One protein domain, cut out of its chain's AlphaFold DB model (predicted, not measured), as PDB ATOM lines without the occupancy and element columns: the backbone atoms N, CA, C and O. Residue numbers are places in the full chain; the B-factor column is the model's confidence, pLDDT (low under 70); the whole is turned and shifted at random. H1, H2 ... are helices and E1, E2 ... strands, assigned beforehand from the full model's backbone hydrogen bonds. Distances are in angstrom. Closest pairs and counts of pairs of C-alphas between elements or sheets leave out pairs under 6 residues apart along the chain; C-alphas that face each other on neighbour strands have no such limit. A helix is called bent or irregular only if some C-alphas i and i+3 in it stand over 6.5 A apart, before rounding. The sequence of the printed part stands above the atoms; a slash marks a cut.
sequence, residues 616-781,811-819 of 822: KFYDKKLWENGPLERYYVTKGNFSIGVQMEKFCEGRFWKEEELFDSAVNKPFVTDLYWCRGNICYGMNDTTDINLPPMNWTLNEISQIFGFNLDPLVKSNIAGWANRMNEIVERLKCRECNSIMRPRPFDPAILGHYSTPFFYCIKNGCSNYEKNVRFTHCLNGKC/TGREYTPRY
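Overview. This is residues 616 to 781 and 811 to 819 of the 822 residues of an uncharacterized protein of Ignavibacteria bacterium CG1_02_37_35 (UniProt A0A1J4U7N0). A curled, strongly twisted sheet of five strands, E1 to E5, and a small sheet of three, E6 to E8, lie toward opposite ends of the longest axis, and the long helix H2 bridges them, one part of it near each sheet. The short helix H1 and much of the long link before it lie off to one side, while residues 624 to 629, at the turn of the E1 and E2 hairpin, stick out at the far end of the large sheet. The printed part has 175 residues, with two named helices and eight named strands in the order E1 E2 E3 E4 E5 H1 H2 E6 E7 E8; under half of the residues are in named elements, and the class is mixed, helices and strands. The large sheet runs E1 E2 E3 E4 E5 and is mixed, and the small one runs E6 E7 E8, antiparallel. The whole is loose, with a radius of gyration of the C-alphas of 20.0 A and spans of 64 by 48 by 27 A.

Along the chain. E1 is residues 621 to 625, beginning at C-alpha 621 (100.113, 96.446, 154.151), and E2 is 628 to 633. E3, residues 651 to 660, is 24.2 A long and bends by 65 degrees at residue 654; E4, residues 665 to 674, is 28.4 A long; E5 is 677 to 679. H1 is residues 697 to 704. H2, residues 710 to 729, is 28.6 A long and begins at C-alpha 710 (102.904, 124.444, 163.242). E6 is 739 to 741, E7 is 756 to 759, and E8, residues 771 to 775, ends at C-alpha 775 (89.247, 112.896, 181.883).

Arrangement. E3, E4 and E5 form a meander, each strand the antiparallel neighbour of the one before; N 656 and O 669 are 2.9 A apart, and N 672 and O 679 2.8 A. E2 is parallel to E3, with N 633 and O 659 at 2.8 A, and forms an antiparallel hairpin with E1, with N 623 and O 630 at 2.8 A. H2 is on this sheet with its residues 710 to 718; its closest C-alphas to E3 are those of Ser 714 and Arg 651, 5.7 A apart. H2 has a kink of 41 degrees near residue 723 and is irregular, C-alphas 725 and 728 being 8.5 A apart. With residues 718 to 729 it is also on the sheet E6 E7 E8, making two layers, a helix on one face of a sheet. Its height over that sheet is 9.5 A, and it lies over E7, across the strands at 67 degrees on the local plane. E6, E7 and E8 are a second meander, with N 740 and O 758 at 2.8 A and N 757 and O 771 at 2.8 A. H1 is on neither sheet, and is only just apart from H2, at 8.4 A. In H1 every O i to N i+4 pair is within hydrogen-bond range; in H2, 13 of 16 are.

Size, cuts and confidence. The two C-alphas farthest apart are those of Asn 625 and Gly 763, 65.6 A. Residues 782 to 810 are not printed, and C-alphas 781 and 811 are 11.4 A apart across the cut. The links E2 to E3, E5 to H1, E6 to E7 and E7 to E8 are long. Short antiparallel pairings join residues 616 to 617 with 639 to 640, and 748 to 749 with 818 to 819. The mean pLDDT of the printed part is 89.0, and residues 814 to 817 are under 70.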
ATOM      1  N   LYS A 616      93.367 111.206 159.744       93.94
ATOM      2  CA  LYS A 616      93.920 110.631 158.512       93.94
ATOM      3  C   LYS A 616      94.749 109.397 158.844       93.94
ATOM      4  O   LYS A 616      95.631 109.485 159.699       93.94
ATOM      5  N   PHE A 617      94.485 108.290 158.157       93.56
ATOM      6  CA  PHE A 617      95.186 107.016 158.306       93.56
ATOM      7  C   PHE A 617      95.549 106.416 156.952       93.56
ATOM      8  O   PHE A 617      94.809 106.578 155.985       93.56
ATOM      9  N   TYR A 618      96.654 105.676 156.907       93.00
ATOM     10  CA  TYR A 618      96.932 104.766 155.805       93.00
ATOM     11  C   TYR A 618      96.426 103.360 156.118       93.00
ATOM     12  O   TYR A 618      96.613 102.870 157.233       93.00
ATOM     13  N   ASP A 619      95.858 102.701 155.109       91.12
ATOM     14  CA  ASP A 619      95.697 101.249 155.106       91.12
ATOM     15  C   ASP A 619      97.060 100.608 154.813       91.12
ATOM     16  O   ASP A 619      97.501 100.520 153.663       91.12
ATOM     17  N   LYS A 620      97.789 100.275 155.882       92.56
ATOM     18  CA  LYS A 620      99.151  99.746 155.798       92.56
ATOM     19  C   LYS A 620      99.135  98.256 155.507       92.56
ATOM     20  O   LYS A 620      98.608  97.472 156.291       92.56
ATOM     21  N   LYS A 621      99.835  97.854 154.448       93.50
ATOM     22  CA  LYS A 621     100.113  96.446 154.151       93.50
ATOM     23  C   LYS A 621     101.551  96.119 154.516       93.50
ATOM     24  O   LYS A 621     102.477  96.649 153.907       93.50
ATOM     25  N   LEU A 622     101.728  95.267 155.519       94.31
ATOM     26  CA  LEU A 622     103.040  94.772 155.914       94.31
ATOM     27  C   LEU A 622     103.541  93.760 154.877       94.31
ATOM     28  O   LEU A 622     102.832  92.823 154.512       94.31
ATOM     29  N   TRP A 623     104.758  93.977 154.395       93.94
ATOM     30  CA  TRP A 623     105.522  93.040 153.588       93.94
ATOM     31  C   TRP A 623     106.762  92.623 154.370       93.94
ATOM     32  O   TRP A 623     107.486  93.480 154.878       93.94
ATOM     33  N   GLU A 624     107.012  91.320 154.421       91.50
ATOM     34  CA  GLU A 624     108.127  90.726 155.154       91.50
ATOM     35  C   GLU A 624     108.951  89.842 154.213       91.50
ATOM     36  O   GLU A 624     108.402  89.047 153.443       91.50
ATOM     37  N   ASN A 625     110.277  89.965 154.274       88.00
ATOM     38  CA  ASN A 625     111.200  89.030 153.633       88.00
ATOM     39  C   ASN A 625     112.460  88.866 154.492       88.00
ATOM     40  O   ASN A 625     113.389  89.677 154.432       88.00
ATOM     41  N   GLY A 626     112.479  87.814 155.311       89.44
ATOM     42  CA  GLY A 626     113.530  87.607 156.305       89.44
ATOM     43  C   GLY A 626     113.506  88.715 157.370       89.44
ATOM     44  O   GLY A 626     112.446  88.947 157.940       89.44
ATOM     45  N   PRO A 627     114.630  89.409 157.649       89.94
ATOM     46  CA  PRO A 627     114.683  90.481 158.649       89.94
ATOM     47  C   PRO A 627     114.147  91.832 158.143       89.94
ATOM     48  O   PRO A 627     114.214  92.824 158.865       89.94
ATOM     49  N   LEU A 628     113.708  91.915 156.882       88.69
ATOM     50  CA  LEU A 628     113.218  93.154 156.288       88.69
ATOM     51  C   LEU A 628     111.699  93.235 156.417       88.69
ATOM     52  O   LEU A 628     110.988  92.428 155.822       88.69
ATOM     53  N   GLU A 629     111.230  94.267 157.114       90.88
ATOM     54  CA  GLU A 629     109.820  94.640 157.224       90.88
ATOM     55  C   GLU A 629     109.580  95.967 156.491       90.88
ATOM     56  O   GLU A 629     110.350  96.919 156.632       90.88
ATOM     57  N   ARG A 630     108.525  96.037 155.672       93.00
ATOM     58  CA  ARG A 630     108.127  97.254 154.945       93.00
ATOM     59  C   ARG A 630     106.622  97.449 155.007       93.00
ATOM     60  O   ARG A 630     105.868  96.523 154.722       93.00
ATOM     61  N   TYR A 631     106.180  98.672 155.278       94.88
ATOM     62  CA  TYR A 631     104.766  99.033 155.203       94.88
ATOM     63  C   TYR A 631     104.451  99.724 153.878       94.88
ATOM     64  O   TYR A 631     104.928 100.826 153.611       94.88
ATOM     65  N   TYR A 632     103.620  99.080 153.061       95.31
ATOM     66  CA  TYR A 632     103.138  99.600 151.787       95.31
ATOM     67  C   TYR A 632     101.809 100.337 151.939       95.31
ATOM     68  O   TYR A 632     100.895  99.844 152.603       95.31
ATOM     69  N   VAL A 633     101.696 101.496 151.289       95.38
ATOM     70  CA  VAL A 633     100.511 102.368 151.285       95.38
ATOM     71  C   VAL A 633     100.340 103.029 149.915       95.38
ATOM     72  O   VAL A 633     101.300 103.157 149.164       95.38
ATOM     73  N   THR A 634      99.145 103.519 149.586       93.00
ATOM     74  CA  THR A 634      98.961 104.388 148.410       93.00
ATOM     75  C   THR A 634      99.224 105.840 148.805       93.00
ATOM     76  O   THR A 634      98.448 106.431 149.560       93.00
ATOM     77  N   LYS A 635     100.331 106.425 148.326       91.00
ATOM     78  CA  LYS A 635     100.765 107.769 148.743       91.00
ATOM     79  C   LYS A 635      99.677 108.818 148.483       91.00
ATOM     80  O   LYS A 635      99.092 108.881 147.407       91.00
ATOM     81  N   GLY A 636      99.409 109.650 149.491       86.62
ATOM     82  CA  GLY A 636      98.386 110.706 149.443       86.62
ATOM     83  C   GLY A 636      96.930 110.229 149.552       86.62
ATOM     84  O   GLY A 636      96.046 111.064 149.728       86.62
ATOM     85  N   ASN A 637      96.667 108.919 149.507       91.31
ATOM     86  CA  ASN A 637      95.324 108.364 149.659       91.31
ATOM     87  C   ASN A 637      95.073 107.956 151.118       91.31
ATOM     88  O   ASN A 637      95.436 106.859 151.546       91.31
ATOM     89  N   PHE A 638      94.488 108.867 151.894       91.00
ATOM     90  CA  PHE A 638      94.173 108.636 153.302       91.00
ATOM     91  C   PHE A 638      92.745 108.124 153.474       91.00
ATOM     92  O   PHE A 638      91.803 108.685 152.916       91.00
ATOM     93  N   SER A 639      92.562 107.149 154.360       91.50
ATOM     94  CA  SER A 639      91.263 106.928 154.989       91.50
ATOM     95  C   SER A 639      91.020 108.020 156.027       91.50
ATOM     96  O   SER A 639      91.889 108.316 156.852       91.50
ATOM     97  N   ILE A 640      89.834 108.625 155.987       91.56
ATOM     98  CA  ILE A 640      89.420 109.663 156.931       91.56
ATOM     99  C   ILE A 640      88.505 109.012 157.967       91.56
ATOM    100  O   ILE A 640      87.429 108.516 157.644       91.56
ATOM    101  N   GLY A 641      88.961 108.975 159.218       88.12
ATOM    102  CA  GLY A 641      88.148 108.555 160.355       88.12
ATOM    103  C   GLY A 641      87.072 109.585 160.706       88.12
ATOM    104  O   GLY A 641      87.024 110.674 160.140       88.12
ATOM    105  N   VAL A 642      86.239 109.258 161.694       85.12
ATOM    106  CA  VAL A 642      85.125 110.117 162.132       85.12
ATOM    107  C   VAL A 642      85.606 111.536 162.447       85.12
ATOM    108  O   VAL A 642      86.612 111.734 163.139       85.12
ATOM    109  N   GLN A 643      84.876 112.523 161.923       84.19
ATOM    110  CA  GLN A 643      85.127 113.928 162.199       84.19
ATOM    111  C   GLN A 643      84.952 114.203 163.694       84.19
ATOM    112  O   GLN A 643      83.970 113.797 164.309       84.19
ATOM    113  N   MET A 644      85.927 114.888 164.284       80.31
ATOM    114  CA  MET A 644      85.855 115.301 165.680       80.31
ATOM    115  C   MET A 644      85.355 116.742 165.732       80.31
ATOM    116  O   MET A 644      85.933 117.605 165.075       80.31
ATOM    117  N   GLU A 645      84.353 117.027 166.562       87.69
ATOM    118  CA  GLU A 645      83.902 118.394 166.882       87.69
ATOM    119  C   GLU A 645      84.909 119.105 167.807       87.69
ATOM    120  O   GLU A 645      84.619 119.496 168.938       87.69
ATOM    121  N   LYS A 646      86.167 119.174 167.362       90.81
ATOM    122  CA  LYS A 646      87.318 119.731 168.080       90.81
ATOM    123  C   LYS A 646      88.252 120.414 167.093       90.81
ATOM    124  O   LYS A 646      88.328 120.028 165.927       90.81
ATOM    125  N   PHE A 647      89.016 121.387 167.569       93.25
ATOM    126  CA  PHE A 647      90.063 122.028 166.785       93.25
ATOM    127  C   PHE A 647      91.221 121.064 166.514       93.25
ATOM    128  O   PHE A 647      91.550 120.202 167.338       93.25
ATOM    129  N   CYS A 648      91.829 121.190 165.336       92.12
ATOM    130  CA  CYS A 648      92.916 120.326 164.899       92.12
ATOM    131  C   CYS A 648      94.209 120.663 165.658       92.12
ATOM    132  O   CYS A 648      94.872 121.648 165.356       92.12
ATOM    133  N   GLU A 649      94.569 119.839 166.650       90.25
ATOM    134  CA  GLU A 649      95.838 119.989 167.382       90.25
ATOM    135  C   GLU A 649      97.041 119.606 166.522       90.25
ATOM    136  O   GLU A 649      98.030 120.322 166.527       90.25
ATOM    137  N   GLY A 650      96.979 118.467 165.822       87.25
ATOM    138  CA  GLY A 650      98.038 118.018 164.913       87.25
ATOM    139  C   GLY A 650      99.458 118.108 165.488       87.25
ATOM    140  O   GLY A 650     100.331 118.644 164.830       87.25
ATOM    141  N   ARG A 651      99.727 117.655 166.721       90.00
ATOM    142  CA  ARG A 651     101.079 117.807 167.295       90.00
ATOM    143  C   ARG A 651     102.054 116.894 166.569       90.00
ATOM    144  O   ARG A 651     101.826 115.691 166.571       90.00
ATOM    145  N   PHE A 652     103.115 117.431 165.976       90.94
ATOM    146  CA  PHE A 652     104.159 116.598 165.375       90.94
ATOM    147  C   PHE A 652     104.691 115.592 166.401       90.94
ATOM    148  O   PHE A 652     104.936 115.949 167.554       90.94
ATOM    149  N   TRP A 653     104.801 114.331 165.989       91.50
ATOM    150  CA  TRP A 653     105.344 113.252 166.803       91.50
ATOM    151  C   TRP A 653     106.700 112.811 166.276       91.50
ATOM    152  O   TRP A 653     107.667 112.818 167.035       91.50
ATOM    153  N   LYS A 654     106.742 112.397 165.012       93.25
ATOM    154  CA  LYS A 654     107.932 111.857 164.365       93.25
ATOM    155  C   LYS A 654     107.739 111.737 162.866       93.25
ATOM    156  O   LYS A 654     106.616 111.851 162.378       93.25
ATOM    157  N   GLU A 655     108.810 111.409 162.172       95.00
ATOM    158  CA  GLU A 655     108.759 110.937 160.796       95.00
ATOM    159  C   GLU A 655     108.587 109.410 160.751       95.00
ATOM    160  O   GLU A 655     109.007 108.679 161.650       95.00
ATOM    161  N   GLU A 656     107.943 108.914 159.699       93.75
ATOM    162  CA  GLU A 656     107.844 107.489 159.404       93.75
ATOM    163  C   GLU A 656     108.165 107.236 157.930       93.75
ATOM    164  O   GLU A 656     107.618 107.892 157.042       93.75
ATOM    165  N   GLU A 657     109.043 106.267 157.670       95.19
ATOM    166  CA  GLU A 657     109.307 105.778 156.318       95.19
ATOM    167  C   GLU A 657     108.247 104.743 155.916       95.19
ATOM    168  O   GLU A 657     108.026 103.747 156.606       95.19
ATOM    169  N   LEU A 658     107.594 104.975 154.776       94.81
ATOM    170  CA  LEU A 658     106.593 104.097 154.170       94.81
ATOM    171  C   LEU A 658     106.945 103.830 152.705       94.81
ATOM    172  O   LEU A 658     107.695 104.578 152.089       94.81
ATOM    173  N   PHE A 659     106.368 102.788 152.110       96.12
ATOM    174  CA  PHE A 659     106.566 102.454 150.700       96.12
ATOM    175  C   PHE A 659     105.307 102.748 149.886       96.12
ATOM    176  O   PHE A 659     104.212 102.315 150.239       96.12
ATOM    177  N   ASP A 660     105.451 103.460 148.768       95.12
ATOM    178  CA  ASP A 660     104.335 103.696 147.851       95.12
ATOM    179  C   ASP A 660     104.038 102.426 147.042       95.12
ATOM    180  O   ASP A 660     104.879 101.955 146.275       95.12
ATOM    181  N   SER A 661     102.829 101.883 147.184       93.50
ATOM    182  CA  SER A 661     102.365 100.690 146.477       93.50
ATOM    183  C   SER A 661     102.349 100.849 144.955       93.50
ATOM    184  O   SER A 661     102.463  99.852 144.250       93.50
ATOM    185  N   ALA A 662     102.196 102.076 144.441       92.12
ATOM    186  CA  ALA A 662     102.101 102.322 143.002       92.12
ATOM    187  C   ALA A 662     103.468 102.287 142.304       92.12
ATOM    188  O   ALA A 662     103.583 101.789 141.188       92.12
ATOM    189  N   VAL A 663     104.509 102.814 142.956       94.56
ATOM    190  CA  VAL A 663     105.853 102.969 142.361       94.56
ATOM    191  C   VAL A 663     106.937 102.148 143.057       94.56
ATOM    192  O   VAL A 663     108.080 102.150 142.602       94.56
ATOM    193  N   ASN A 664     106.599 101.452 144.146       91.81
ATOM    194  CA  ASN A 664     107.503 100.636 144.960       91.81
ATOM    195  C   ASN A 664     108.762 101.399 145.424       91.81
ATOM    196  O   ASN A 664     109.881 100.887 145.360       91.81
ATOM    197  N   LYS A 665     108.587 102.652 145.858       95.06
ATOM    198  CA  LYS A 665     109.670 103.503 146.375       95.06
ATOM    199  C   LYS A 665     109.365 103.955 147.803       95.06
ATOM    200  O   LYS A 665     108.196 104.239 148.086       95.06
ATOM    201  N   PRO A 666     110.383 104.046 148.677       95.12
ATOM    202  CA  PRO A 666     110.205 104.607 150.006       95.12
ATOM    203  C   PRO A 666     109.908 106.109 149.921       95.12
ATOM    204  O   PRO A 666     110.363 106.804 149.006       95.12
ATOM    205  N   PHE A 667     109.140 106.607 150.879       95.12
ATOM    206  CA  PHE A 667     108.932 108.022 151.137       95.12
ATOM    207  C   PHE A 667     108.766 108.249 152.639       95.12
ATOM    208  O   PHE A 667     108.270 107.385 153.357       95.12
ATOM    209  N   VAL A 668     109.159 109.431 153.099       94.56
ATOM    210  CA  VAL A 668     109.003 109.842 154.496       94.56
ATOM    211  C   VAL A 668     107.718 110.655 154.639       94.56
ATOM    212  O   VAL A 668     107.395 111.469 153.767       94.56
ATOM    213  N   THR A 669     106.968 110.410 155.711       93.06
ATOM    214  CA  THR A 669     105.771 111.175 156.071       93.06
ATOM    215  C   THR A 669     105.797 111.576 157.537       93.06
ATOM    216  O   THR A 669     106.249 110.816 158.391       93.06
ATOM    217  N   ASP A 670     105.221 112.735 157.838       93.19
ATOM    218  CA  ASP A 670     105.020 113.177 159.213       93.19
ATOM    219  C   ASP A 670     103.889 112.394 159.883       93.19
ATOM    220  O   ASP A 670     102.791 112.224 159.335       93.19
ATOM    221  N   LEU A 671     104.140 111.976 161.119       93.31
ATOM    222  CA  LEU A 671     103.143 111.483 162.050       93.31
ATOM    223  C   LEU A 671     102.806 112.567 163.062       93.31
ATOM    224  O   LEU A 671     103.670 113.121 163.742       93.31
ATOM    225  N   TYR A 672     101.512 112.793 163.233       93.00
ATOM    226  CA  TYR A 672     100.962 113.707 164.217       93.00
ATOM    227  C   TYR A 672     100.227 112.946 165.318       93.00
ATOM    228  O   TYR A 672      99.673 111.867 165.107       93.00
ATOM    229  N   TRP A 673     100.171 113.536 166.505       90.44
ATOM    230  CA  TRP A 673      99.508 113.005 167.680       90.44
ATOM    231  C   TRP A 673      98.432 113.963 168.177       90.44
ATOM    232  O   TRP A 673      98.657 115.147 168.446       90.44
ATOM    233  N   CYS A 674      97.230 113.440 168.357       88.25
ATOM    234  CA  CYS A 674      96.142 114.175 168.985       88.25
ATOM    235  C   CYS A 674      95.223 113.199 169.709       88.25
ATOM    236  O   CYS A 674      94.977 112.093 169.221       88.25
ATOM    237  N   ARG A 675      94.709 113.588 170.883       85.69
ATOM    238  CA  ARG A 675      93.689 112.822 171.625       85.69
ATOM    239  C   ARG A 675      94.040 111.337 171.833       85.69
ATOM    240  O   ARG A 675      93.165 110.480 171.854       85.69
ATOM    241  N   GLY A 676      95.328 111.042 172.023       85.19
ATOM    242  CA  GLY A 676      95.823 109.701 172.343       85.19
ATOM    243  C   GLY A 676      96.024 108.762 171.150       85.19
ATOM    244  O   GLY A 676      96.182 107.570 171.371       85.19
ATOM    245  N   ASN A 677      95.994 109.270 169.915       88.75
ATOM    246  CA  ASN A 677      96.144 108.464 168.704       88.75
ATOM    247  C   ASN A 677      96.973 109.192 167.633       88.75
ATOM    248  O   ASN A 677      97.091 110.425 167.656       88.75
ATOM    249  N   ILE A 678      97.456 108.423 166.653       91.62
ATOM    250  CA  ILE A 678      98.229 108.897 165.494       91.62
ATOM    251  C   ILE A 678      97.343 109.506 164.398       91.62
ATOM    252  O   ILE A 678      96.158 109.181 164.301       91.62
ATOM    253  N   CYS A 679      97.902 110.384 163.572       93.19
ATOM    254  CA  CYS A 679      97.258 110.999 162.413       93.19
ATOM    255  C   CYS A 679      98.325 111.327 161.358       93.19
ATOM    256  O   CYS A 679      99.348 111.900 161.713       93.19
ATOM    257  N   TYR A 680      98.088 111.028 160.081       93.44
ATOM    258  CA  TYR A 680      99.059 111.274 158.991       93.44
ATOM    259  C   TYR A 680      98.906 112.640 158.314       93.44
ATOM    260  O   TYR A 680      99.493 112.908 157.272       93.44
ATOM    261  N   GLY A 681      98.073 113.520 158.863       90.69
ATOM    262  CA  GLY A 681      97.995 114.882 158.360       90.69
ATOM    263  C   GLY A 681      97.164 115.792 159.241       90.69
ATOM    264  O   GLY A 681      96.167 115.372 159.832       90.69
ATOM    265  N   MET A 682      97.571 117.055 159.302       90.88
ATOM    266  CA  MET A 682      96.801 118.111 159.946       90.88
ATOM    267  C   MET A 682      95.688 118.624 159.020       90.88
ATOM    268  O   MET A 682      95.673 118.338 157.817       90.88
ATOM    269  N   ASN A 683      94.739 119.369 159.587       90.94
ATOM    270  CA  ASN A 683      93.849 120.232 158.818       90.94
ATOM    271  C   ASN A 683      94.364 121.670 158.879       90.94
ATOM    272  O   ASN A 683      93.882 122.477 159.671       90.94
ATOM    273  N   ASP A 684      95.384 121.968 158.086       87.94
ATOM    274  CA  ASP A 684      96.023 123.279 158.054       87.94
ATOM    275  C   ASP A 684      96.028 123.921 156.664       87.94
ATOM    276  O   ASP A 684      96.642 124.969 156.481       87.94
ATOM    277  N   THR A 685      95.284 123.344 155.719       89.19
ATOM    278  CA  THR A 685      95.068 123.922 154.393       89.19
ATOM    279  C   THR A 685      94.403 125.289 154.510       89.19
ATOM    280  O   THR A 685      93.347 125.421 155.142       89.19
ATOM    281  N   THR A 686      95.012 126.282 153.872       92.62
ATOM    282  CA  THR A 686      94.500 127.648 153.830       92.62
ATOM    283  C   THR A 686      93.663 127.871 152.577       92.62
ATOM    284  O   THR A 686      94.090 127.516 151.480       92.62
ATOM    285  N   ASP A 687      92.493 128.489 152.736       93.38
ATOM    286  CA  ASP A 687      91.652 128.906 151.612       93.38
ATOM    287  C   ASP A 687      91.091 130.316 151.840       93.38
ATOM    288  O   ASP A 687      90.128 130.530 152.577       93.38
ATOM    289  N   ILE A 688      91.710 131.297 151.177       93.88
ATOM    290  CA  ILE A 688      91.313 132.709 151.245       93.88
ATOM    291  C   ILE A 688      90.049 133.025 150.429       93.88
ATOM    292  O   ILE A 688      89.553 134.148 150.504       93.88
ATOM    293  N   ASN A 689      89.520 132.067 149.657       91.69
ATOM    294  CA  ASN A 689      88.260 132.230 148.924       91.69
ATOM    295  C   ASN A 689      87.036 131.901 149.786       91.69
ATOM    296  O   ASN A 689      85.906 132.180 149.384       91.69
ATOM    297  N   LEU A 690      87.247 131.329 150.976       87.31
ATOM    298  CA  LEU A 690      86.181 131.131 151.949       87.31
ATOM    299  C   LEU A 690      85.526 132.470 152.324       87.31
ATOM    300  O   LEU A 690      86.191 133.512 152.307       87.31
ATOM    301  N   PRO A 691      84.247 132.462 152.745       84.81
ATOM    302  CA  PRO A 691      83.640 133.621 153.384       84.81
ATOM    303  C   PRO A 691      84.521 134.126 154.542       84.81
ATOM    304  O   PRO A 691      84.970 133.298 155.338       84.81
ATOM    305  N   PRO A 692      84.737 135.450 154.701       87.88
ATOM    306  CA  PRO A 692      85.658 135.985 155.709       87.88
ATOM    307  C   PRO A 692      85.384 135.519 157.136       87.88
ATOM    308  O   PRO A 692      86.308 135.323 157.913       87.88
ATOM    309  N   MET A 693      84.117 135.278 157.473       82.94
ATOM    310  CA  MET A 693      83.701 134.723 158.761       82.94
ATOM    311  C   MET A 693      84.371 133.373 159.086       82.94
ATOM    312  O   MET A 693      84.698 133.112 160.246       82.94
ATOM    313  N   ASN A 694      84.665 132.560 158.069       87.19
ATOM    314  CA  ASN A 694      85.283 131.237 158.199       87.19
ATOM    315  C   ASN A 694      86.818 131.273 158.179       87.19
ATOM    316  O   ASN A 694      87.460 130.227 158.298       87.19
ATOM    317  N   TRP A 695      87.423 132.453 158.026       93.69
ATOM    318  CA  TRP A 695      88.872 132.594 158.078       93.69
ATOM    319  C   TRP A 695      89.393 132.345 159.488       93.69
ATOM    320  O   TRP A 695      88.865 132.867 160.468       93.69
ATOM    321  N   THR A 696      90.446 131.545 159.573       94.50
ATOM    322  CA  THR A 696      91.199 131.262 160.797       94.50
ATOM    323  C   THR A 696      92.523 132.018 160.770       94.50
ATOM    324  O   THR A 696      92.818 132.742 159.817       94.50
ATOM    325  N   LEU A 697      93.368 131.835 161.787       94.50
ATOM    326  CA  LEU A 697      94.697 132.438 161.804       94.50
ATOM    327  C   LEU A 697      95.554 132.004 160.599       94.50
ATOM    328  O   LEU A 697      96.408 132.777 160.189       94.50
ATOM    329  N   ASN A 698      95.280 130.844 159.983       94.19
ATOM    330  CA  ASN A 698      95.957 130.395 158.759       94.19
ATOM    331  C   ASN A 698      95.641 131.296 157.552       94.19
ATOM    332  O   ASN A 698      96.539 131.711 156.824       94.19
ATOM    333  N   GLU A 699      94.363 131.618 157.329       96.31
ATOM    334  CA  GLU A 699      93.960 132.540 156.258       96.31
ATOM    335  C   GLU A 699      94.495 133.944 156.524       96.31
ATOM    336  O   GLU A 699      95.035 134.591 155.629       96.31
ATOM    337  N   ILE A 700      94.403 134.395 157.774       96.06
ATOM    338  CA  ILE A 700      94.887 135.712 158.185       96.06
ATOM    339  C   ILE A 700      96.412 135.813 158.028       96.06
ATOM    340  O   ILE A 700      96.903 136.834 157.544       96.06
ATOM    341  N   SER A 701      97.170 134.762 158.355       95.12
ATOM    342  CA  SER A 701      98.626 134.742 158.178       95.12
ATOM    343  C   SER A 701      99.023 134.820 156.709       95.12
ATOM    344  O   SER A 701      99.923 135.587 156.363       95.12
ATOM    345  N   GLN A 702      98.301 134.112 155.832       95.31
ATOM    346  CA  GLN A 702      98.499 134.202 154.385       95.31
ATOM    347  C   GLN A 702      98.176 135.605 153.851       95.31
ATOM    348  O   GLN A 702      98.942 136.139 153.053       95.31
ATOM    349  N   ILE A 703      97.078 136.217 154.304       96.75
ATOM    350  CA  ILE A 703      96.655 137.558 153.874       96.75
ATOM    351  C   ILE A 703      97.685 138.625 154.273       96.75
ATOM    352  O   ILE A 703      98.034 139.478 153.462       96.75
ATOM    353  N   PHE A 704      98.177 138.597 155.515       95.94
ATOM    354  CA  PHE A 704      99.079 139.631 156.043       95.94
ATOM    355  C   PHE A 704     100.573 139.329 155.879       95.94
ATOM    356  O   PHE A 704     101.395 140.205 156.187       95.94
ATOM    357  N   GLY A 705     100.911 138.130 155.396       93.38
ATOM    358  CA  GLY A 705     102.270 137.705 155.075       93.38
ATOM    359  C   GLY A 705     103.148 137.419 156.293       93.38
ATOM    360  O   GLY A 705     104.323 137.775 156.270       93.38
ATOM    361  N   PHE A 706     102.603 136.816 157.356       92.00
ATOM    362  CA  PHE A 706     103.397 136.341 158.501       92.00
ATOM    363  C   PHE A 706     103.422 134.809 158.565       92.00
ATOM    364  O   PHE A 706     102.493 134.146 158.099       92.00
ATOM    365  N   ASN A 707     104.493 134.235 159.118       85.00
ATOM    366  CA  ASN A 707     104.643 132.785 159.230       85.00
ATOM    367  C   ASN A 707     104.022 132.287 160.538       85.00
ATOM    368  O   ASN A 707     104.318 132.812 161.609       85.00
ATOM    369  N   LEU A 708     103.181 131.258 160.454       87.62
ATOM    370  CA  LEU A 708     102.561 130.642 161.618       87.62
ATOM    371  C   LEU A 708     103.121 129.233 161.812       87.62
ATOM    372  O   LEU A 708     102.704 128.281 161.149       87.62
ATOM    373  N   ASP A 709     104.066 129.124 162.743       89.12
ATOM    374  CA  ASP A 709     104.725 127.863 163.072       89.12
ATOM    375  C   ASP A 709     103.691 126.773 163.447       89.12
ATOM    376  O   ASP A 709     102.748 127.045 164.209       89.12
ATOM    377  N   PRO A 710     103.830 125.531 162.941       87.12
ATOM    378  CA  PRO A 710     102.904 124.444 163.242       87.12
ATOM    379  C   PRO A 710     102.684 124.191 164.733       87.12
ATOM    380  O   PRO A 710     101.552 123.944 165.142       87.12
ATOM    381  N   LEU A 711     103.716 124.334 165.567       85.44
ATOM    382  CA  LEU A 711     103.586 124.163 167.008       85.44
ATOM    383  C   LEU A 711     102.744 125.274 167.643       85.44
ATOM    384  O   LEU A 711     102.005 125.015 168.592       85.44
ATOM    385  N   VAL A 712     102.815 126.504 167.126       88.75
ATOM    386  CA  VAL A 712     101.954 127.608 167.581       88.75
ATOM    387  C   VAL A 712     100.493 127.285 167.269       88.75
ATOM    388  O   VAL A 712      99.649 127.407 168.160       88.75
ATOM    389  N   LYS A 713     100.200 126.779 166.059       89.56
ATOM    390  CA  LYS A 713      98.856 126.294 165.684       89.56
ATOM    391  C   LYS A 713      98.376 125.208 166.650       89.56
ATOM    392  O   LYS A 713      97.291 125.332 167.222       89.56
ATOM    393  N   SER A 714      99.208 124.191 166.888       88.31
ATOM    394  CA  SER A 714      98.913 123.100 167.823       88.31
ATOM    395  C   SER A 714      98.647 123.591 169.244       88.31
ATOM    396  O   SER A 714      97.741 123.089 169.910       88.31
ATOM    397  N   ASN A 715      99.410 124.582 169.708       88.12
ATOM    398  CA  ASN A 715      99.255 125.164 171.037       88.12
ATOM    399  C   ASN A 715      97.929 125.906 171.179       88.12
ATOM    400  O   ASN A 715      97.203 125.650 172.139       88.12
ATOM    401  N   ILE A 716      97.580 126.772 170.221       90.25
ATOM    402  CA  ILE A 716      96.311 127.513 170.245       90.25
ATOM    403  C   ILE A 716      95.131 126.540 170.155       90.25
ATOM    404  O   ILE A 716      94.201 126.642 170.951       90.25
ATOM    405  N   ALA A 717      95.180 125.557 169.250       91.44
ATOM    406  CA  ALA A 717      94.130 124.545 169.121       91.44
ATOM    407  C   ALA A 717      93.980 123.712 170.401       91.44
ATOM    408  O   ALA A 717      92.869 123.418 170.838       91.44
ATOM    409  N   GLY A 718      95.101 123.375 171.033       89.88
ATOM    410  CA  GLY A 718      95.153 122.688 172.311       89.88
ATOM    411  C   GLY A 718      94.546 123.478 173.469       89.88
ATOM    412  O   GLY A 718      93.786 122.930 174.274       89.88
ATOM    413  N   TRP A 719      94.853 124.775 173.536       90.19
ATOM    414  CA  TRP A 719      94.264 125.705 174.498       90.19
ATOM    415  C   TRP A 719      92.767 125.829 174.268       90.19
ATOM    416  O   TRP A 719      92.013 125.594 175.203       90.19
ATOM    417  N   ALA A 720      92.339 126.084 173.032       91.12
ATOM    418  CA  ALA A 720      90.935 126.195 172.656       91.12
ATOM    419  C   ALA A 720      90.145 124.935 173.024       91.12
ATOM    420  O   ALA A 720      89.160 124.992 173.756       91.12
ATOM    421  N   ASN A 721      90.643 123.769 172.610       91.56
ATOM    422  CA  ASN A 721      90.020 122.486 172.914       91.56
ATOM    423  C   ASN A 721      89.860 122.247 174.412       91.56
ATOM    424  O   ASN A 721      88.837 121.702 174.825       91.56
ATOM    425  N   ARG A 722      90.880 122.578 175.219       90.38
ATOM    426  CA  ARG A 722      90.808 122.338 176.659       90.38
ATOM    427  C   ARG A 722      89.987 123.401 177.359       90.38
ATOM    428  O   ARG A 722      89.085 123.033 178.094       90.38
ATOM    429  N   MET A 723      90.304 124.673 177.160       90.31
ATOM    430  CA  MET A 723      89.672 125.786 177.860       90.31
ATOM    431  C   MET A 723      88.165 125.785 177.644       90.31
ATOM    432  O   MET A 723      87.439 125.846 178.628       90.31
ATOM    433  N   ASN A 724      87.707 125.598 176.404       90.69
ATOM    434  CA  ASN A 724      86.279 125.561 176.097       90.69
ATOM    435  C   ASN A 724      85.582 124.350 176.755       90.69
ATOM    436  O   ASN A 724      84.416 124.434 177.107       90.69
ATOM    437  N   GLU A 725      86.289 123.230 176.971       90.75
ATOM    438  CA  GLU A 725      85.752 122.030 177.642       90.75
ATOM    439  C   GLU A 725      85.627 122.203 179.168       90.75
ATOM    440  O   GLU A 725      84.844 121.498 179.800       90.75
ATOM    441  N   ILE A 726      86.415 123.092 179.787       91.69
ATOM    442  CA  ILE A 726      86.487 123.219 181.255       91.69
ATOM    443  C   ILE A 726      86.256 124.641 181.769       91.69
ATOM    444  O   ILE A 726      86.595 124.911 182.920       91.69
ATOM    445  N   VAL A 727      85.708 125.537 180.947       88.81
ATOM    446  CA  VAL A 727      85.627 126.981 181.223       88.81
ATOM    447  C   VAL A 727      84.995 127.294 182.584       88.81
ATOM    448  O   VAL A 727      85.571 128.050 183.366       88.81
ATOM    449  N   GLU A 728      83.922 126.591 182.943       87.12
ATOM    450  CA  GLU A 728      83.231 126.703 184.235       87.12
ATOM    451  C   GLU A 728      84.135 126.395 185.444       87.12
ATOM    452  O   GLU A 728      83.948 126.917 186.543       87.12
ATOM    453  N   ARG A 729      85.157 125.551 185.256       90.75
ATOM    454  CA  ARG A 729      86.092 125.127 186.308       90.75
ATOM    455  C   ARG A 729      87.370 125.967 186.358       90.75
ATOM    456  O   ARG A 729      88.195 125.746 187.252       90.75
ATOM    457  N   LEU A 730      87.557 126.931 185.453       90.62
ATOM    458  CA  LEU A 730      88.799 127.708 185.329       90.62
ATOM    459  C   LEU A 730      88.942 128.861 186.328       90.62
ATOM    460  O   LEU A 730      89.875 129.648 186.205       90.62
ATOM    461  N   LYS A 731      88.111 128.940 187.368       90.31
ATOM    462  CA  LYS A 731      88.288 129.901 188.467       90.31
ATOM    463  C   LYS A 731      89.122 129.307 189.602       90.31
ATOM    464  O   LYS A 731      88.944 128.150 189.994       90.31
ATOM    465  N   CYS A 732      90.059 130.086 190.135       91.12
ATOM    466  CA  CYS A 732      90.796 129.745 191.348       91.12
ATOM    467  C   CYS A 732      89.835 129.744 192.545       91.12
ATOM    468  O   CYS A 732      89.118 130.714 192.750       91.12
ATOM    469  N   ARG A 733      89.840 128.695 193.372       92.00
ATOM    470  CA  ARG A 733      88.881 128.564 194.488       92.00
ATOM    471  C   ARG A 733      89.104 129.543 195.634       92.00
ATOM    472  O   ARG A 733      88.195 129.784 196.409       92.00
ATOM    473  N   GLU A 734      90.316 130.068 195.755       93.06
ATOM    474  CA  GLU A 734      90.683 130.957 196.855       93.06
ATOM    475  C   GLU A 734      90.421 132.420 196.517       93.06
ATOM    476  O   GLU A 734      89.789 133.134 197.283       93.06
ATOM    477  N   CYS A 735      90.912 132.877 195.366       88.50
ATOM    478  CA  CYS A 735      90.847 134.290 195.005       88.50
ATOM    479  C   CYS A 735      89.862 134.599 193.876       88.50
ATOM    480  O   CYS A 735      89.813 135.743 193.428       88.50
ATOM    481  N   ASN A 736      89.146 133.582 193.386       87.69
ATOM    482  CA  ASN A 736      88.205 133.635 192.268       87.69
ATOM    483  C   ASN A 736      88.796 134.106 190.925       87.69
ATOM    484  O   ASN A 736      88.078 134.177 189.931       87.69
ATOM    485  N   SER A 737      90.106 134.379 190.858       85.12
ATOM    486  CA  SER A 737      90.764 134.787 189.618       85.12
ATOM    487  C   SER A 737      90.755 133.645 188.610       85.12
ATOM    488  O   SER A 737      90.964 132.480 188.965       85.12
ATOM    489  N   ILE A 738      90.636 133.984 187.337       87.19
ATOM    490  CA  ILE A 738      90.720 133.011 186.250       87.19
ATOM    491  C   ILE A 738      92.132 132.406 186.193       87.19
ATOM    492  O   ILE A 738      93.142 133.091 186.376       87.19
ATOM    493  N   MET A 739      92.197 131.093 185.998       88.94
ATOM    494  CA  MET A 739      93.431 130.326 185.898       88.94
ATOM    495  C   MET A 739      93.938 130.306 184.460       88.94
ATOM    496  O   MET A 739      93.171 130.245 183.500       88.94
ATOM    497  N   ARG A 740      95.260 130.297 184.317       85.94
ATOM    498  CA  ARG A 740      95.947 130.293 183.029       85.94
ATOM    499  C   ARG A 740      96.392 128.875 182.652       85.94
ATOM    500  O   ARG A 740      96.875 128.163 183.535       85.94
ATOM    501  N   PRO A 741      96.296 128.460 181.373       88.31
ATOM    502  CA  PRO A 741      96.936 127.237 180.906       88.31
ATOM    503  C   PRO A 741      98.454 127.318 181.087       88.31
ATOM    504  O   PRO A 741      99.098 128.297 180.699       88.31
ATOM    505  N   ARG A 742      99.049 126.268 181.654       84.69
ATOM    506  CA  ARG A 742     100.506 126.140 181.699       84.69
ATOM    507  C   ARG A 742     101.017 125.855 180.283       84.69
ATOM    508  O   ARG A 742     100.373 125.071 179.578       84.69
ATOM    509  N   PRO A 743     102.135 126.470 179.849       70.56
ATOM    510  CA  PRO A 743     102.744 126.136 178.571       70.56
ATOM    511  C   PRO A 743     102.918 124.623 178.449       70.56
ATOM    512  O   PRO A 743     103.409 123.964 179.367       70.56
ATOM    513  N   PHE A 744     102.435 124.084 177.338       72.94
ATOM    514  CA  PHE A 744     102.568 122.677 177.007       72.94
ATOM    515  C   PHE A 744     104.043 122.360 176.725       72.94
ATOM    516  O   PHE A 744     104.705 123.126 176.029       72.94
ATOM    517  N   ASP A 745     104.547 121.244 177.259       77.50
ATOM    518  CA  ASP A 745     105.857 120.715 176.882       77.50
ATOM    519  C   ASP A 745     105.723 119.964 175.548       77.50
ATOM    520  O   ASP A 745     105.145 118.871 175.540       77.50
ATOM    521  N   PRO A 746     106.252 120.506 174.431       74.81
ATOM    522  CA  PRO A 746     106.137 119.877 173.124       74.81
ATOM    523  C   PRO A 746     106.719 118.469 173.084       74.81
ATOM    524  O   PRO A 746     106.285 117.689 172.248       74.81
ATOM    525  N   ALA A 747     107.632 118.109 173.992       81.75
ATOM    526  CA  ALA A 747     108.214 116.776 174.036       81.75
ATOM    527  C   ALA A 747     107.242 115.691 174.534       81.75
ATOM    528  O   ALA A 747     107.508 114.512 174.309       81.75
ATOM    529  N   ILE A 748     106.134 116.049 175.198       82.62
ATOM    530  CA  ILE A 748     105.218 115.093 175.841       82.62
ATOM    531  C   ILE A 748     103.919 114.971 175.042       82.62
ATOM    532  O   ILE A 748     103.140 115.905 174.912       82.62
ATOM    533  N   LEU A 749     103.577 113.779 174.571       83.69
ATOM    534  CA  LEU A 749     102.386 113.547 173.754       83.69
ATOM    535  C   LEU A 749     101.280 112.855 174.560       83.69
ATOM    536  O   LEU A 749     101.044 111.652 174.482       83.69
ATOM    537  N   GLY A 750     100.571 113.655 175.359       83.50
ATOM    538  CA  GLY A 750      99.390 113.222 176.120       83.50
ATOM    539  C   GLY A 750      98.092 113.201 175.302       83.50
ATOM    540  O   GLY A 750      98.062 113.590 174.136       83.50
ATOM    541  N   HIS A 751      96.978 112.796 175.922       85.81
ATOM    542  CA  HIS A 751      95.657 112.908 175.281       85.81
ATOM    543  C   HIS A 751      95.283 114.377 175.044       85.81
ATOM    544  O   HIS A 751      94.935 114.751 173.929       85.81
ATOM    545  N   TYR A 752      95.409 115.204 176.082       86.12
ATOM    546  CA  TYR A 752      95.324 116.657 175.974       86.12
ATOM    547  C   TYR A 752      96.721 117.235 175.768       86.12
ATOM    548  O   TYR A 752      97.680 116.746 176.369       86.12
ATOM    549  N   SER A 753      96.832 118.292 174.970       82.38
ATOM    550  CA  SER A 753      98.032 119.132 174.930       82.38
ATOM    551  C   SER A 753      98.192 119.943 176.221       82.38
ATOM    552  O   SER A 753      99.291 120.080 176.734       82.38
ATOM    553  N   THR A 754      97.096 120.429 176.807       85.69
ATOM    554  CA  THR A 754      97.152 121.392 177.918       85.69
ATOM    555  C   THR A 754      96.401 120.870 179.139       85.69
ATOM    556  O   THR A 754      95.277 121.286 179.399       85.69
ATOM    557  N   PRO A 755      96.961 119.911 179.896       86.88
ATOM    558  CA  PRO A 755      96.278 119.351 181.060       86.88
ATOM    559  C   PRO A 755      96.464 120.169 182.346       86.88
ATOM    560  O   PRO A 755      95.759 119.905 183.315       86.88
ATOM    561  N   PHE A 756      97.400 121.123 182.397       91.31
ATOM    562  CA  PHE A 756      97.736 121.869 183.615       91.31
ATOM    563  C   PHE A 756      97.381 123.347 183.503       91.31
ATOM    564  O   PHE A 756      97.607 123.974 182.470       91.31
ATOM    565  N   PHE A 757      96.867 123.893 184.598       93.12
ATOM    566  CA  PHE A 757      96.480 125.289 184.759       93.12
ATOM    567  C   PHE A 757      97.002 125.808 186.096       93.12
ATOM    568  O   PHE A 757      97.318 125.018 186.983       93.12
ATOM    569  N   TYR A 758      97.110 127.123 186.254       91.81
ATOM    570  CA  TYR A 758      97.591 127.729 187.496       91.81
ATOM    571  C   TYR A 758      96.986 129.114 187.734       91.81
ATOM    572  O   TYR A 758      96.570 129.801 186.799       91.81
ATOM    573  N   CYS A 759      96.916 129.527 189.002       90.06
ATOM    574  CA  CYS A 759      96.474 130.869 189.379       90.06
ATOM    575  C   CYS A 759      97.594 131.889 189.131       90.06
ATOM    576  O   CYS A 759      98.749 131.640 189.477       90.06
ATOM    577  N   ILE A 760      97.231 133.044 188.570       85.75
ATOM    578  CA  ILE A 760      98.162 134.133 188.246       85.75
ATOM    579  C   ILE A 760      98.109 135.308 189.234       85.75
ATOM    580  O   ILE A 760      98.868 136.261 189.086       85.75
ATOM    581  N   LYS A 761      97.205 135.285 190.222       85.00
ATOM    582  CA  LYS A 761      97.051 136.393 191.171       85.00
ATOM    583  C   LYS A 761      98.179 136.359 192.200       85.00
ATOM    584  O   LYS A 761      98.183 135.499 193.083       85.00
ATOM    585  N   ASN A 762      99.103 137.314 192.104       84.62
ATOM    586  CA  ASN A 762     100.144 137.521 193.111       84.62
ATOM    587  C   ASN A 762      99.500 137.687 194.499       84.62
ATOM    588  O   ASN A 762      98.534 138.435 194.653       84.62
ATOM    589  N   GLY A 763     100.014 136.969 195.500       87.19
ATOM    590  CA  GLY A 763      99.477 136.965 196.867       87.19
ATOM    591  C   GLY A 763      98.370 135.936 197.138       87.19
ATOM    592  O   GLY A 763      97.967 135.780 198.285       87.19
ATOM    593  N   CYS A 764      97.900 135.201 196.126       91.31
ATOM    594  CA  CYS A 764      97.047 134.025 196.323       91.31
ATOM    595  C   CYS A 764      97.882 132.850 196.860       91.31
ATOM    596  O   CYS A 764      98.956 132.569 196.327       91.31
ATOM    597  N   SER A 765      97.389 132.095 197.847       92.75
ATOM    598  CA  SER A 765      98.090 130.898 198.340       92.75
ATOM    599  C   SER A 765      98.204 129.801 197.270       92.75
ATOM    600  O   SER A 765      99.068 128.925 197.364       92.75
ATOM    601  N   ASN A 766      97.366 129.854 196.230       92.19
ATOM    602  CA  ASN A 766      97.416 128.987 195.052       92.19
ATOM    603  C   ASN A 766      98.196 129.566 193.859       92.19
ATOM    604  O   ASN A 766      98.159 128.979 192.773       92.19
ATOM    605  N   TYR A 767      98.893 130.691 194.034       91.94
ATOM    606  CA  TYR A 767      99.729 131.293 192.994       91.94
ATOM    607  C   TYR A 767     100.742 130.280 192.434       91.94
ATOM    608  O   TYR A 767     101.418 129.588 193.194       91.94
ATOM    609  N   GLU A 768     100.779 130.142 191.103       90.00
ATOM    610  CA  GLU A 768     101.661 129.230 190.344       90.00
ATOM    611  C   GLU A 768     101.581 127.727 190.680       90.00
ATOM    612  O   GLU A 768     102.302 126.909 190.092       90.00
ATOM    613  N   LYS A 769     100.646 127.320 191.549       92.75
ATOM    614  CA  LYS A 769     100.394 125.907 191.850       92.75
ATOM    615  C   LYS A 769      99.667 125.230 190.692       92.75
ATOM    616  O   LYS A 769      98.678 125.742 190.168       92.75
ATOM    617  N   ASN A 770     100.151 124.047 190.318       92.81
ATOM    618  CA  ASN A 770      99.572 123.254 189.238       92.81
ATOM    619  C   ASN A 770      98.226 122.652 189.638       92.81
ATOM    620  O   ASN A 770      98.143 121.847 190.561       92.81
ATOM    621  N   VAL A 771      97.208 122.965 188.848       94.31
ATOM    622  CA  VAL A 771      95.908 122.305 188.834       94.31
ATOM    623  C   VAL A 771      95.832 121.467 187.566       94.31
ATOM    624  O   VAL A 771      95.871 121.990 186.452       94.31
ATOM    625  N   ARG A 772      95.750 120.147 187.722       92.81
ATOM    626  CA  ARG A 772      95.575 119.215 186.610       92.81
ATOM    627  C   ARG A 772      94.091 119.012 186.342       92.81
ATOM    628  O   ARG A 772      93.359 118.558 187.219       92.81
ATOM    629  N   PHE A 773      93.694 119.242 185.099       92.94
ATOM    630  CA  PHE A 773      92.413 118.816 184.570       92.94
ATOM    631  C   PHE A 773      92.632 117.690 183.566       92.94
ATOM    632  O   PHE A 773      93.333 117.862 182.569       92.94
ATOM    633  N   THR A 774      91.956 116.560 183.745       90.88
ATOM    634  CA  THR A 774      91.987 115.447 182.780       90.88
ATOM    635  C   THR A 774      90.595 114.833 182.596       90.88
ATOM    636  O   THR A 774      89.621 115.448 183.017       90.88
ATOM    637  N   HIS A 775      90.479 113.687 181.926       89.62
ATOM    638  CA  HIS A 775      89.247 112.896 181.883       89.62
ATOM    639  C   HIS A 775      89.488 111.539 182.530       89.62
ATOM    640  O   HIS A 775      90.626 111.072 182.647       89.62
ATOM    641  N   CYS A 776      88.400 110.901 182.938       88.88
ATOM    642  CA  CYS A 776      88.424 109.545 183.438       88.88
ATOM    643  C   CYS A 776      88.964 108.574 182.380       88.88
ATOM    644  O   CYS A 776      88.418 108.464 181.286       88.88
ATOM    645  N   LEU A 777      90.010 107.816 182.726       85.25
ATOM    646  CA  LEU A 777      90.653 106.867 181.811       85.25
ATOM    647  C   LEU A 777      89.706 105.728 181.371       85.25
ATOM    648  O   LEU A 777      89.905 105.118 180.313       85.25
ATOM    649  N   ASN A 778      88.646 105.461 182.143       85.12
ATOM    650  CA  ASN A 778      87.524 104.649 181.685       85.12
ATOM    651  C   ASN A 778      86.735 105.421 180.615       85.12
ATOM    652  O   ASN A 778      85.896 106.264 180.926       85.12
ATOM    653  N   GLY A 779      86.970 105.086 179.345       76.00
ATOM    654  CA  GLY A 779      86.356 105.768 178.203       76.00
ATOM    655  C   GLY A 779      84.830 105.680 178.119       76.00
ATOM    656  O   GLY A 779      84.262 106.371 177.289       76.00
ATOM    657  N   LYS A 780      84.167 104.866 178.956       84.75
ATOM    658  CA  LYS A 780      82.701 104.889 179.101       84.75
ATOM    659  C   LYS A 780      82.208 105.973 180.068       84.75
ATOM    660  O   LYS A 780      81.053 106.357 179.998       84.75
ATOM    661  N   CYS A 781      83.059 106.425 180.990       88.25
ATOM    662  CA  CYS A 781      82.697 107.395 182.021       88.25
ATOM    663  C   CYS A 781      82.817 108.834 181.511       88.25
ATOM    664  O   CYS A 781      81.905 109.622 181.719       88.25
ATOM    665  N   THR A 811      92.207 100.184 185.171       77.31
ATOM    666  CA  THR A 811      91.288 100.228 184.019       77.31
ATOM    667  C   THR A 811      91.465  99.060 183.054       77.31
ATOM    668  O   THR A 811      90.612  98.875 182.188       77.31
ATOM    669  N   GLY A 812      92.576  98.322 183.144       70.81
ATOM    670  CA  GLY A 812      92.977  97.320 182.156       70.81
ATOM    671  C   GLY A 812      93.344  97.910 180.789       70.81
ATOM    672  O   GLY A 812      93.452  97.170 179.817       70.81
ATOM    673  N   ARG A 813      93.503  99.238 180.677       72.62
ATOM    674  CA  ARG A 813      93.886  99.912 179.427       72.62
ATOM    675  C   ARG A 813      95.355 100.275 179.464       72.62
ATOM    676  O   ARG A 813      95.765 101.001 180.363       72.62
ATOM    677  N   GLU A 814      96.115  99.870 178.458       68.12
ATOM    678  CA  GLU A 814      97.471 100.381 178.289       68.12
ATOM    679  C   GLU A 814      97.445 101.893 178.036       68.12
ATOM    680  O   GLU A 814      96.718 102.399 177.179       68.12
ATOM    681  N   TYR A 815      98.236 102.630 178.814       69.31
ATOM    682  CA  TYR A 815      98.503 104.042 178.579       69.31
ATOM    683  C   TYR A 815      99.999 104.270 178.718       69.31
ATOM    684  O   TYR A 815     100.525 104.353 179.830       69.31
ATOM    685  N   THR A 816     100.676 104.378 177.585       66.12
ATOM    686  CA  THR A 816     102.108 104.665 177.538       66.12
ATOM    687  C   THR A 816     102.281 106.121 177.125       66.12
ATOM    688  O   THR A 816     101.810 106.488 176.042       66.12
ATOM    689  N   PRO A 817     102.916 106.973 177.953       67.12
ATOM    690  CA  PRO A 817     103.306 108.309 177.527       67.12
ATOM    691  C   PRO A 817     104.098 108.215 176.224       67.12
ATOM    692  O   PRO A 817     105.033 107.421 176.113       67.12
ATOM    693  N   ARG A 818     103.689 108.988 175.220       80.50
ATOM    694  CA  ARG A 818     104.436 109.122 173.971       80.50
ATOM    695  C   ARG A 818     105.308 110.366 174.059       80.50
ATOM    696  O   ARG A 818     104.924 111.340 174.705       80.50
ATOM    697  N   TYR A 819     106.463 110.320 173.413       83.62
ATOM    698  CA  TYR A 819     107.411 111.426 173.361       83.62
ATOM    699  C   TYR A 819     107.708 111.763 171.908       83.62
ATOM    700  O   TYR A 819     107.721 110.855 171.074       83.62
TER     701      TYR A 819